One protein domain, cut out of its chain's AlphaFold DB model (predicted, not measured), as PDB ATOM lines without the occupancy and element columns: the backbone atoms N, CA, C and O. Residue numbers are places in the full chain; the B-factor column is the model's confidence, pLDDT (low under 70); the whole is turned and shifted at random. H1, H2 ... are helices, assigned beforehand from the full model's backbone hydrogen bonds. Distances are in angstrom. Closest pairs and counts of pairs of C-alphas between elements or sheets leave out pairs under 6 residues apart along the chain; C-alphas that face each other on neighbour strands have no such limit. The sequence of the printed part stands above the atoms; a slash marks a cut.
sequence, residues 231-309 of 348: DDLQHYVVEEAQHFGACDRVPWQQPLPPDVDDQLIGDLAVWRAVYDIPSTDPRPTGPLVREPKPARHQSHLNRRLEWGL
ATOM      1  N   ASP A 231      68.332 112.123 134.566       91.69
ATOM      2  CA  ASP A 231      67.943 111.913 135.964       91.69
ATOM      3  C   ASP A 231      66.672 112.707 136.318       91.69
ATOM      4  O   ASP A 231      65.710 112.154 136.856       91.69
ATOM      5  N   ASP A 232      66.608 113.984 135.925       89.44
ATOM      6  CA  ASP A 232      65.426 114.828 136.136       89.44
ATOM      7  C   ASP A 232      64.193 114.233 135.433       89.44
ATOM      8  O   ASP A 232      63.118 114.110 136.022       89.44
ATOM      9  N   LEU A 233      64.336 113.828 134.165       92.00
ATOM     10  CA  LEU A 233      63.246 113.234 133.385       92.00
ATOM     11  C   LEU A 233      62.827 111.861 133.917       92.00
ATOM     12  O   LEU A 233      61.644 111.527 133.856       92.00
ATOM     13  N   GLN A 234      63.764 111.082 134.457       93.31
ATOM     14  CA  GLN A 234      63.467 109.832 135.142       93.31
ATOM     15  C   GLN A 234      62.566 110.091 136.350       93.31
ATOM     16  O   GLN A 234      61.545 109.418 136.484       93.31
ATOM     17  N   HIS A 235      62.898 111.078 137.187       91.12
ATOM     18  CA  HIS A 235      62.073 111.438 138.342       91.12
ATOM     19  C   HIS A 235      60.650 111.826 137.924       91.12
ATOM     20  O   HIS A 235      59.699 111.279 138.478       91.12
ATOM     21  N   TYR A 236      60.485 112.656 136.889       89.62
ATOM     22  CA  TYR A 236      59.151 113.022 136.397       89.62
ATOM     23  C   TYR A 236      58.346 111.819 135.885       89.62
ATOM     24  O   TYR A 236      57.167 111.691 136.206       89.62
ATOM     25  N   VAL A 237      58.969 110.911 135.124       90.38
ATOM     26  CA  VAL A 237      58.295 109.697 134.624       90.38
ATOM     27  C   VAL A 237      57.891 108.767 135.773       90.38
ATOM     28  O   VAL A 237      56.820 108.159 135.726       90.38
ATOM     29  N   VAL A 238      58.728 108.650 136.807       90.94
ATOM     30  CA  VAL A 238      58.426 107.854 138.004       90.94
ATOM     31  C   VAL A 238      57.258 108.464 138.779       90.94
ATOM     32  O   VAL A 238      56.306 107.749 139.089       90.94
ATOM     33  N   GLU A 239      57.295 109.772 139.042       87.44
ATOM     34  CA  GLU A 239      56.224 110.487 139.740       87.44
ATOM     35  C   GLU A 239      54.890 110.369 138.992       87.44
ATOM     36  O   GLU A 239      53.870 110.053 139.606       87.44
ATOM     37  N   GLU A 240      54.886 110.557 137.668       84.81
ATOM     38  CA  GLU A 240      53.687 110.429 136.831       84.81
ATOM     39  C   GLU A 240      53.104 109.009 136.893       84.81
ATOM     40  O   GLU A 240      51.898 108.831 137.066       84.81
ATOM     41  N   ALA A 241      53.952 107.980 136.823       85.88
ATOM     42  CA  ALA A 241      53.509 106.589 136.863       85.88
ATOM     43  C   ALA A 241      52.939 106.160 138.223       85.88
ATOM     44  O   ALA A 241      52.062 105.293 138.262       85.88
ATOM     45  N   GLN A 242      53.434 106.750 139.314       84.00
ATOM     46  CA  GLN A 242      52.977 106.493 140.683       84.00
ATOM     47  C   GLN A 242      51.711 107.288 141.045       84.00
ATOM     48  O   GLN A 242      50.952 106.863 141.915       84.00
ATOM     49  N   HIS A 243      51.436 108.411 140.369       75.75
ATOM     50  CA  HIS A 243      50.227 109.213 140.608       75.75
ATOM     51  C   HIS A 243      48.926 108.508 140.190       75.75
ATOM     52  O   HIS A 243      47.865 108.801 140.751       75.75
ATOM     53  N   PHE A 244      48.974 107.563 139.243       64.19
ATOM     54  CA  PHE A 244      47.811 106.752 138.874       64.19
ATOM     55  C   PHE A 244      47.486 105.746 139.991       64.19
ATOM     56  O   PHE A 244      48.057 104.660 140.081       64.19
ATOM     57  N   GLY A 245      46.546 106.115 140.868       55.94
ATOM     58  CA  GLY A 245      46.053 105.238 141.932       55.94
ATOM     59  C   GLY A 245      45.409 103.947 141.397       55.94
ATOM     60  O   GLY A 245      45.059 103.833 140.225       55.94
ATOM     61  N   ALA A 246      45.175 102.967 142.278       55.59
ATOM     62  CA  ALA A 246      44.715 101.615 141.914       55.59
ATOM     63  C   ALA A 246      43.438 101.540 141.041       55.59
ATOM     64  O   ALA A 246      43.207 100.518 140.397       55.59
ATOM     65  N   CYS A 247      42.614 102.594 141.010       49.91
ATOM     66  CA  CYS A 247      41.378 102.659 140.221       49.91
ATOM     67  C   CYS A 247      41.567 103.184 138.784       49.91
ATOM     68  O   CYS A 247      40.644 103.032 137.990       49.91
ATOM     69  N   ASP A 248      42.725 103.761 138.445       66.81
ATOM     70  CA  ASP A 248      43.010 104.371 137.132       66.81
ATOM     71  C   ASP A 248      44.280 103.773 136.493       66.81
ATOM     72  O   ASP A 248      45.101 104.451 135.876       66.81
ATOM     73  N   ARG A 249      44.474 102.462 136.697       73.75
ATOM     74  CA  ARG A 249      45.629 101.730 136.166       73.75
ATOM     75  C   ARG A 249      45.580 101.663 134.644       73.75
ATOM     76  O   ARG A 249      44.656 101.089 134.056       73.75
ATOM     77  N   VAL A 250      46.645 102.151 134.015       79.75
ATOM     78  CA  VAL A 250      46.870 102.021 132.569       79.75
ATOM     79  C   VAL A 250      47.021 100.541 132.162       79.75
ATOM     80  O   VAL A 250      47.383  99.710 132.998       79.75
ATOM     81  N   PRO A 251      46.769 100.163 130.891       82.31
ATOM     82  CA  PRO A 251      46.665  98.760 130.466       82.31
ATOM     83  C   PRO A 251      47.813  97.835 130.896       82.31
ATOM     84  O   PRO A 251      47.576  96.682 131.246       82.31
ATOM     85  N   TRP A 252      49.054  98.327 130.929       85.50
ATOM     86  CA  TRP A 252      50.216  97.537 131.355       85.50
ATOM     87  C   TRP A 252      50.349  97.368 132.878       85.50
ATOM     88  O   TRP A 252      51.054  96.463 133.324       85.50
ATOM     89  N   GLN A 253      49.670  98.202 133.675       84.75
ATOM     90  CA  GLN A 253      49.611  98.110 135.141       84.75
ATOM     91  C   GLN A 253      48.473  97.201 135.632       84.75
ATOM     92  O   GLN A 253      48.521  96.692 136.751       84.75
ATOM     93  N   GLN A 254      47.447  96.968 134.807       82.88
ATOM     94  CA  GLN A 254      46.338  96.058 135.116       82.88
ATOM     95  C   GLN A 254      46.766  94.632 135.508       82.88
ATOM     96  O   GLN A 254      46.187  94.106 136.457       82.88
ATOM     97  N   PRO A 255      47.758  93.986 134.855       82.25
ATOM     98  CA  PRO A 255      48.207  92.654 135.263       82.25
ATOM     99  C   PRO A 255      49.047  92.641 136.550       82.25
ATOM    100  O   PRO A 255      49.395  91.559 137.018       82.25
ATOM    101  N   LEU A 256      49.414  93.798 137.112       83.38
ATOM    102  CA  LEU A 256      50.245  93.868 138.315       83.38
ATOM    103  C   LEU A 256      49.414  93.609 139.585       83.38
ATOM    104  O   LEU A 256      48.244  93.997 139.638       83.38
ATOM    105  N   PRO A 257      50.003  93.033 140.648       81.06
ATOM    106  CA  PRO A 257      49.352  92.929 141.953       81.06
ATOM    107  C   PRO A 257      48.876  94.292 142.488       81.06
ATOM    108  O   PRO A 257      49.460  95.329 142.148       81.06
ATOM    109  N   PRO A 258      47.819  94.340 143.318       75.62
ATOM    110  CA  PRO A 258      47.385  95.576 143.972       75.62
ATOM    111  C   PRO A 258      48.445  96.138 144.937       75.62
ATOM    112  O   PRO A 258      48.502  97.348 145.117       75.62
ATOM    113  N   ASP A 259      49.288  95.274 145.500       79.00
ATOM    114  CA  ASP A 259      50.357  95.534 146.473       79.00
ATOM    115  C   ASP A 259      51.762  95.580 145.845       79.00
ATOM    116  O   ASP A 259      52.766  95.429 146.542       79.00
ATOM    117  N   VAL A 260      51.850  95.759 144.523       83.75
ATOM    118  CA  VAL A 260      53.136  95.893 143.833       83.75
ATOM    119  C   VAL A 260      53.908  97.110 144.358       83.75
ATOM    120  O   VAL A 260      53.335  98.170 144.582       83.75
ATOM    121  N   ASP A 261      55.212  96.936 144.536       84.88
ATOM    122  CA  ASP A 261      56.140  97.972 144.990       84.88
ATOM    123  C   ASP A 261      56.175  99.180 144.031       84.88
ATOM    124  O   ASP A 261      56.402  99.016 142.824       84.88
ATOM    125  N   ASP A 262      56.004 100.392 144.570       86.19
ATOM    126  CA  ASP A 262      56.037 101.662 143.830       86.19
ATOM    127  C   ASP A 262      57.367 101.864 143.090       86.19
ATOM    128  O   ASP A 262      57.398 102.459 142.005       86.19
ATOM    129  N   GLN A 263      58.468 101.318 143.622       89.00
ATOM    130  CA  GLN A 263      59.761 101.344 142.944       89.00
ATOM    131  C   GLN A 263      59.733 100.502 141.658       89.00
ATOM    132  O   GLN A 263      60.277 100.913 140.636       89.00
ATOM    133  N   LEU A 264      59.071  99.337 141.663       90.38
ATOM    134  CA  LEU A 264      58.931  98.508 140.460       90.38
ATOM    135  C   LEU A 264      58.030  99.175 139.413       90.38
ATOM    136  O   LEU A 264      58.323  99.073 138.222       90.38
ATOM    137  N   ILE A 265      56.963  99.867 139.832       90.12
ATOM    138  CA  ILE A 265      56.121 100.656 138.918       90.12
ATOM    139  C   ILE A 265      56.961 101.741 138.233       90.12
ATOM    140  O   ILE A 265      56.916 101.856 137.007       90.12
ATOM    141  N   GLY A 266      57.752 102.486 139.012       91.19
ATOM    142  CA  GLY A 266      58.653 103.517 138.497       91.19
ATOM    143  C   GLY A 266      59.667 102.960 137.496       91.19
ATOM    144  O   GLY A 266      59.764 103.453 136.374       91.19
ATOM    145  N   ASP A 267      60.353 101.870 137.850       93.25
ATOM    146  CA  ASP A 267      61.342 101.231 136.973       93.25
ATOM    147  C   ASP A 267      60.723 100.740 135.650       93.25
ATOM    148  O   ASP A 267      61.327 100.867 134.581       93.25
ATOM    149  N   LEU A 268      59.498 100.203 135.696       93.44
ATOM    150  CA  LEU A 268      58.759  99.794 134.500       93.44
ATOM    151  C   LEU A 268      58.360 100.994 133.642       93.44
ATOM    152  O   LEU A 268      58.474 100.917 132.422       93.44
ATOM    153  N   ALA A 269      57.917 102.096 134.246       92.69
ATOM    154  CA  ALA A 269      57.554 103.302 133.512       92.69
ATOM    155  C   ALA A 269      58.757 103.904 132.776       92.69
ATOM    156  O   ALA A 269      58.669 104.187 131.581       92.69
ATOM    157  N   VAL A 270      59.905 103.999 133.451       95.06
ATOM    158  CA  VAL A 270      61.172 104.466 132.871       95.06
ATOM    159  C   VAL A 270      61.616 103.551 131.731       95.06
ATOM    160  O   VAL A 270      61.922 104.028 130.638       95.06
ATOM    161  N   TRP A 271      61.590 102.229 131.937       95.75
ATOM    162  CA  TRP A 271      61.887 101.258 130.883       95.75
ATOM    163  C   TRP A 271      60.975 101.457 129.666       95.75
ATOM    164  O   TRP A 271      61.447 101.573 128.535       95.75
ATOM    165  N   ARG A 272      59.661 101.546 129.882       94.06
ATOM    166  CA  ARG A 272      58.686 101.735 128.802       94.06
ATOM    167  C   ARG A 272      58.880 103.045 128.055       94.06
ATOM    168  O   ARG A 272      58.797 103.030 126.831       94.06
ATOM    169  N   ALA A 273      59.169 104.133 128.763       92.94
ATOM    170  CA  ALA A 273      59.447 105.432 128.168       92.94
ATOM    171  C   ALA A 273      60.666 105.370 127.238       92.94
ATOM    172  O   ALA A 273      60.587 105.768 126.077       92.94
ATOM    173  N   VAL A 274      61.775 104.790 127.706       94.38
ATOM    174  CA  VAL A 274      63.018 104.694 126.923       94.38
ATOM    175  C   VAL A 274      62.843 103.869 125.645       94.38
ATOM    176  O   VAL A 274      63.365 104.248 124.598       94.38
ATOM    177  N   TYR A 275      62.084 102.771 125.699       92.62
ATOM    178  CA  TYR A 275      61.838 101.909 124.535       92.62
ATOM    179  C   TYR A 275      60.590 102.282 123.723       92.62
ATOM    180  O   TYR A 275      60.224 101.524 122.827       92.62
ATOM    181  N   ASP A 276      59.962 103.432 124.002       90.50
ATOM    182  CA  ASP A 276      58.742 103.902 123.323       90.50
ATOM    183  C   ASP A 276      57.625 102.848 123.301       90.50
ATOM    184  O   ASP A 276      56.991 102.579 122.280       90.50
ATOM    185  N   ILE A 277      57.434 102.159 124.428       90.00
ATOM    186  CA  ILE A 277      56.427 101.106 124.535       90.00
ATOM    187  C   ILE A 277      55.066 101.780 124.768       90.00
ATOM    188  O   ILE A 277      54.856 102.350 125.845       90.00
ATOM    189  N   PRO A 278      54.104 101.677 123.827       83.19
ATOM    190  CA  PRO A 278      52.831 102.382 123.934       83.19
ATOM    191  C   PRO A 278      52.077 102.000 125.206       83.19
ATOM    192  O   PRO A 278      52.065 100.830 125.593       83.19
ATOM    193  N   SER A 279      51.373 102.940 125.837       81.44
ATOM    194  CA  SER A 279      50.553 102.663 127.031       81.44
ATOM    195  C   SER A 279      49.467 101.604 126.786       81.44
ATOM    196  O   SER A 279      49.056 100.921 127.723       81.44
ATOM    197  N   THR A 280      49.056 101.416 125.527       82.00
ATOM    198  CA  THR A 280      48.109 100.387 125.077       82.00
ATOM    199  C   THR A 280      48.697  98.975 125.019       82.00
ATOM    200  O   THR A 280      47.928  98.023 124.927       82.00
ATOM    201  N   ASP A 281      50.026  98.806 125.030       85.00
ATOM    202  CA  ASP A 281      50.649  97.476 125.079       85.00
ATOM    203  C   ASP A 281      50.496  96.898 126.495       85.00
ATOM    204  O   ASP A 281      51.092  97.448 127.428       85.00
ATOM    205  N   PRO A 282      49.745  95.795 126.679       85.12
ATOM    206  CA  PRO A 282      49.457  95.241 128.000       85.12
ATOM    207  C   PRO A 282      50.660  94.535 128.638       85.12
ATOM    208  O   PRO A 282      50.615  94.207 129.821       85.12
ATOM    209  N   ARG A 283      51.735  94.259 127.887       87.56
ATOM    210  CA  ARG A 283      52.932  93.603 128.429       87.56
ATOM    211  C   ARG A 283      53.701  94.603 129.288       87.56
ATOM    212  O   ARG A 283      54.157  95.590 128.715       87.56
ATOM    213  N   PRO A 284      53.949  94.357 130.589       88.56
ATOM    214  CA  PRO A 284      54.620  95.324 131.465       88.56
ATOM    215  C   PRO A 284      55.965  95.828 130.921       88.56
ATOM    216  O   PRO A 284      56.199  97.033 130.876       88.56
ATOM    217  N   THR A 285      56.807  94.927 130.409       92.38
ATOM    218  CA  THR A 285      58.136  95.244 129.852       92.38
ATOM    219  C   THR A 285      58.177  95.336 128.321       92.38
ATOM    220  O   THR A 285      59.258  95.529 127.760       92.38
ATOM    221  N   GLY A 286      57.031  95.209 127.638       91.44
ATOM    222  CA  GLY A 286      56.923  95.289 126.176       91.44
ATOM    223  C   GLY A 286      57.549  94.110 125.404       91.44
ATOM    224  O   GLY A 286      57.638  92.995 125.928       91.44
ATOM    225  N   PRO A 287      57.921  94.305 124.121       91.19
ATOM    226  CA  PRO A 287      58.554  93.274 123.299       91.19
ATOM    227  C   PRO A 287      59.983  92.943 123.757       91.19
ATOM    228  O   PRO A 287      60.650  93.743 124.406       91.19
ATOM    229  N   LEU A 288      60.470  91.753 123.390       88.88
ATOM    230  CA  LEU A 288      61.821  91.292 123.731       88.88
ATOM    231  C   LEU A 288      62.898  92.164 123.077       88.88
ATOM    232  O   LEU A 288      62.943  92.276 121.848       88.88
ATOM    233  N   VAL A 289      63.806  92.696 123.893       89.94
ATOM    234  CA  VAL A 289      64.995  93.410 123.417       89.94
ATOM    235  C   VAL A 289      66.125  92.412 123.154       89.94
ATOM    236  O   VAL A 289      66.331  91.474 123.924       89.94
ATOM    237  N   ARG A 290      66.846  92.579 122.038       85.56
ATOM    238  CA  ARG A 290      67.896  91.638 121.593       85.56
ATOM    239  C   ARG A 290      69.306  92.019 122.046       85.56
ATOM    240  O   ARG A 290      70.185  91.158 122.096       85.56
ATOM    241  N   GLU A 291      69.526  93.288 122.362       86.50
ATOM    242  CA  GLU A 291      70.817  93.779 122.841       86.50
ATOM    243  C   GLU A 291      71.130  93.236 124.244       86.50
ATOM    244  O   GLU A 291      70.258  93.292 125.115       86.50
ATOM    245  N   PRO A 292      72.353  92.740 124.517       87.69
ATOM    246  CA  PRO A 292      72.646  92.005 125.750       87.69
ATOM    247  C   PRO A 292      72.363  92.776 127.044       87.69
ATOM    248  O   PRO A 292      71.734  92.236 127.956       87.69
ATOM    249  N   LYS A 293      72.816  94.033 127.145       88.56
ATOM    250  CA  LYS A 293      72.656  94.855 128.358       88.56
ATOM    251  C   LYS A 293      71.176  95.176 128.634       88.56
ATOM    252  O   LYS A 293      70.696  94.794 129.707       88.56
ATOM    253  N   PRO A 294      70.419  95.758 127.681       91.19
ATOM    254  CA  PRO A 294      68.966  95.859 127.771       91.19
ATOM    255  C   PRO A 294      68.251  94.542 128.094       91.19
ATOM    256  O   PRO A 294      67.434  94.499 129.007       91.19
ATOM    257  N   ALA A 295      68.578  93.444 127.406       91.88
ATOM    258  CA  ALA A 295      67.915  92.152 127.591       91.88
ATOM    259  C   ALA A 295      68.103  91.588 129.009       91.88
ATOM    260  O   ALA A 295      67.173  91.022 129.594       91.88
ATOM    261  N   ARG A 296      69.293  91.766 129.598       91.62
ATOM    262  CA  ARG A 296      69.564  91.406 131.001       91.62
ATOM    263  C   ARG A 296      68.712  92.228 131.959       91.62
ATOM    264  O   ARG A 296      68.154  91.662 132.898       91.62
ATOM    265  N   HIS A 297      68.585  93.531 131.712       92.62
ATOM    266  CA  HIS A 297      67.754  94.401 132.538       92.62
ATOM    267  C   HIS A 297      66.262  94.067 132.400       92.62
ATOM    268  O   HIS A 297      65.583  93.888 133.408       92.62
ATOM    269  N   GLN A 298      65.771  93.835 131.180       94.56
ATOM    270  CA  GLN A 298      64.406  93.365 130.937       94.56
ATOM    271  C   GLN A 298      64.128  92.045 131.672       94.56
ATOM    272  O   GLN A 298      63.096  91.886 132.322       94.56
ATOM    273  N   SER A 299      65.081  91.108 131.640       93.12
ATOM    274  CA  SER A 299      64.994  89.839 132.376       93.12
ATOM    275  C   SER A 299      64.999  90.039 133.896       93.12
ATOM    276  O   SER A 299      64.379  89.274 134.629       93.12
ATOM    277  N   HIS A 300      65.703  91.055 134.400       92.31
ATOM    278  CA  HIS A 300      65.666  91.432 135.811       92.31
ATOM    279  C   HIS A 300      64.293  91.995 136.217       92.31
ATOM    280  O   HIS A 300      63.739  91.537 137.215       92.31
ATOM    281  N   LEU A 301      63.706  92.892 135.415       92.50
ATOM    282  CA  LEU A 301      62.349  93.409 135.634       92.50
ATOM    283  C   LEU A 301      61.300  92.287 135.599       92.50
ATOM    284  O   LEU A 301      60.474  92.190 136.503       92.50
ATOM    285  N   ASN A 302      61.387  91.381 134.621       92.31
ATOM    286  CA  ASN A 302      60.489  90.226 134.527       92.31
ATOM    287  C   ASN A 302      60.591  89.306 135.757       92.31
ATOM    288  O   ASN A 302      59.567  88.879 136.278       92.31
ATOM    289  N   ARG A 303      61.798  89.057 136.287       90.38
ATOM    290  CA  ARG A 303      61.963  88.273 137.527       90.38
ATOM    291  C   ARG A 303      61.339  88.953 138.748       90.38
ATOM    292  O   ARG A 303      60.743  88.272 139.576       90.38
ATOM    293  N   ARG A 304      61.443  90.282 138.860       89.56
ATOM    294  CA  ARG A 304      60.787  91.040 139.943       89.56
ATOM    295  C   ARG A 304      59.263  90.947 139.856       89.56
ATOM    296  O   ARG A 304      58.615  90.781 140.883       89.56
ATOM    297  N   LEU A 305      58.711  90.979 138.644       88.12
ATOM    298  CA  LEU A 305      57.282  90.767 138.401       88.12
ATOM    299  C   LEU A 305      56.826  89.359 138.811       88.12
ATOM    300  O   LEU A 305      55.807  89.217 139.479       88.12
ATOM    301  N   GLU A 306      57.597  88.325 138.462       85.31
ATOM    302  CA  GLU A 306      57.298  86.933 138.828       85.31
ATOM    303  C   GLU A 306      57.300  86.695 140.345       85.31
ATOM    304  O   GLU A 306      56.499  85.903 140.835       85.31
ATOM    305  N   TRP A 307      58.173  87.372 141.100       73.25
ATOM    306  CA  TRP A 307      58.234  87.245 142.562       73.25
ATOM    307  C   TRP A 307      57.166  88.049 143.310       73.25
ATOM    308  O   TRP A 307      56.827  87.681 144.432       73.25
ATOM    309  N   GLY A 308      56.636  89.117 142.708       61.91
ATOM    310  CA  GLY A 308      55.554  89.919 143.288       61.91
ATOM    311  C   GLY A 308      54.148  89.366 143.029       61.91
ATOM    312  O   GLY A 308      53.216  89.712 143.746       61.91
ATOM    313  N   LEU A 309      53.962  88.504 142.024       57.00
ATOM    314  CA  LEU A 309      52.657  87.922 141.702       57.00
ATOM    315  C   LEU A 309      52.330  86.740 142.640       57.00
ATOM    316  O   LEU A 309      53.072  85.754 142.642       57.00
TER     317      LEU A 309
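AT A GLANCE: This is residues 231 to 309 of the 348 residues of an uncharacterized protein of Serinicoccus sp. CNJ-927 (UniProt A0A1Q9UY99). Three helices stand in a loose row, with H2 in the middle, H1 packed closely on one side of it and H3 more loosely on the other. H2 runs back between the other two, opposite ways to both, and two long links with no named element, residues 244 to 261 from H1 to H2 and residues 275 to 291 from H2 to H3, join the helices in turn. The printed part has 79 residues, with three named helices in the order H1, H2, H3 and no named strand, and its class is all helix. The whole is compact, with a radius of gyration of the C-alphas of 11.9 A, and spans 35 by 30 by 21 A.

HOW THE PARTS SIT: H1, residues 231 to 243, touches H2, residues 262 to 274, and their closest C-alphas, those of Val 238 and Gly 266, are 4.4 A apart. H1 and H2 run opposite ways at a steep tilt of 59 degrees. H2 touches H3, residues 292 to 308, with residues 264 to 268 alone, and H3 touches H2 with residues 301 to 304 alone. The closest C-alphas of H2 and H3, those of Leu 268 and Leu 301, are 7.4 A apart. H2 and H3 run opposite ways at a shallow tilt of 32 degrees and form a helical hairpin. H1 and H3 are apart. In H1, H2 and H3 every O i to N i+4 pair is within hydrogen-bond range.

IN THESE COORDINATES: H1 begins at C-alpha 231, at (67.943, 111.913, 135.964), and is 18.5 A long from first to last C-alpha. H2 begins at C-alpha 262, at (56.037, 101.662, 143.830), and is also 18.5 A long. H3, the longest helix with 17 residues, measures 24.6 A and ends at C-alpha 308, at (55.554, 89.919, 143.288).

THE WHOLE: The two C-alphas farthest apart, those of Cys 247 and Pro 292, are 36.1 A apart. The printed part has no cut, and the links from H1 to H2 and from H2 to H3 are long, with 18 and 17 residues. The mean pLDDT of the printed part is 85.3, and residues 244 to 248 and 308 to 309 are under 70.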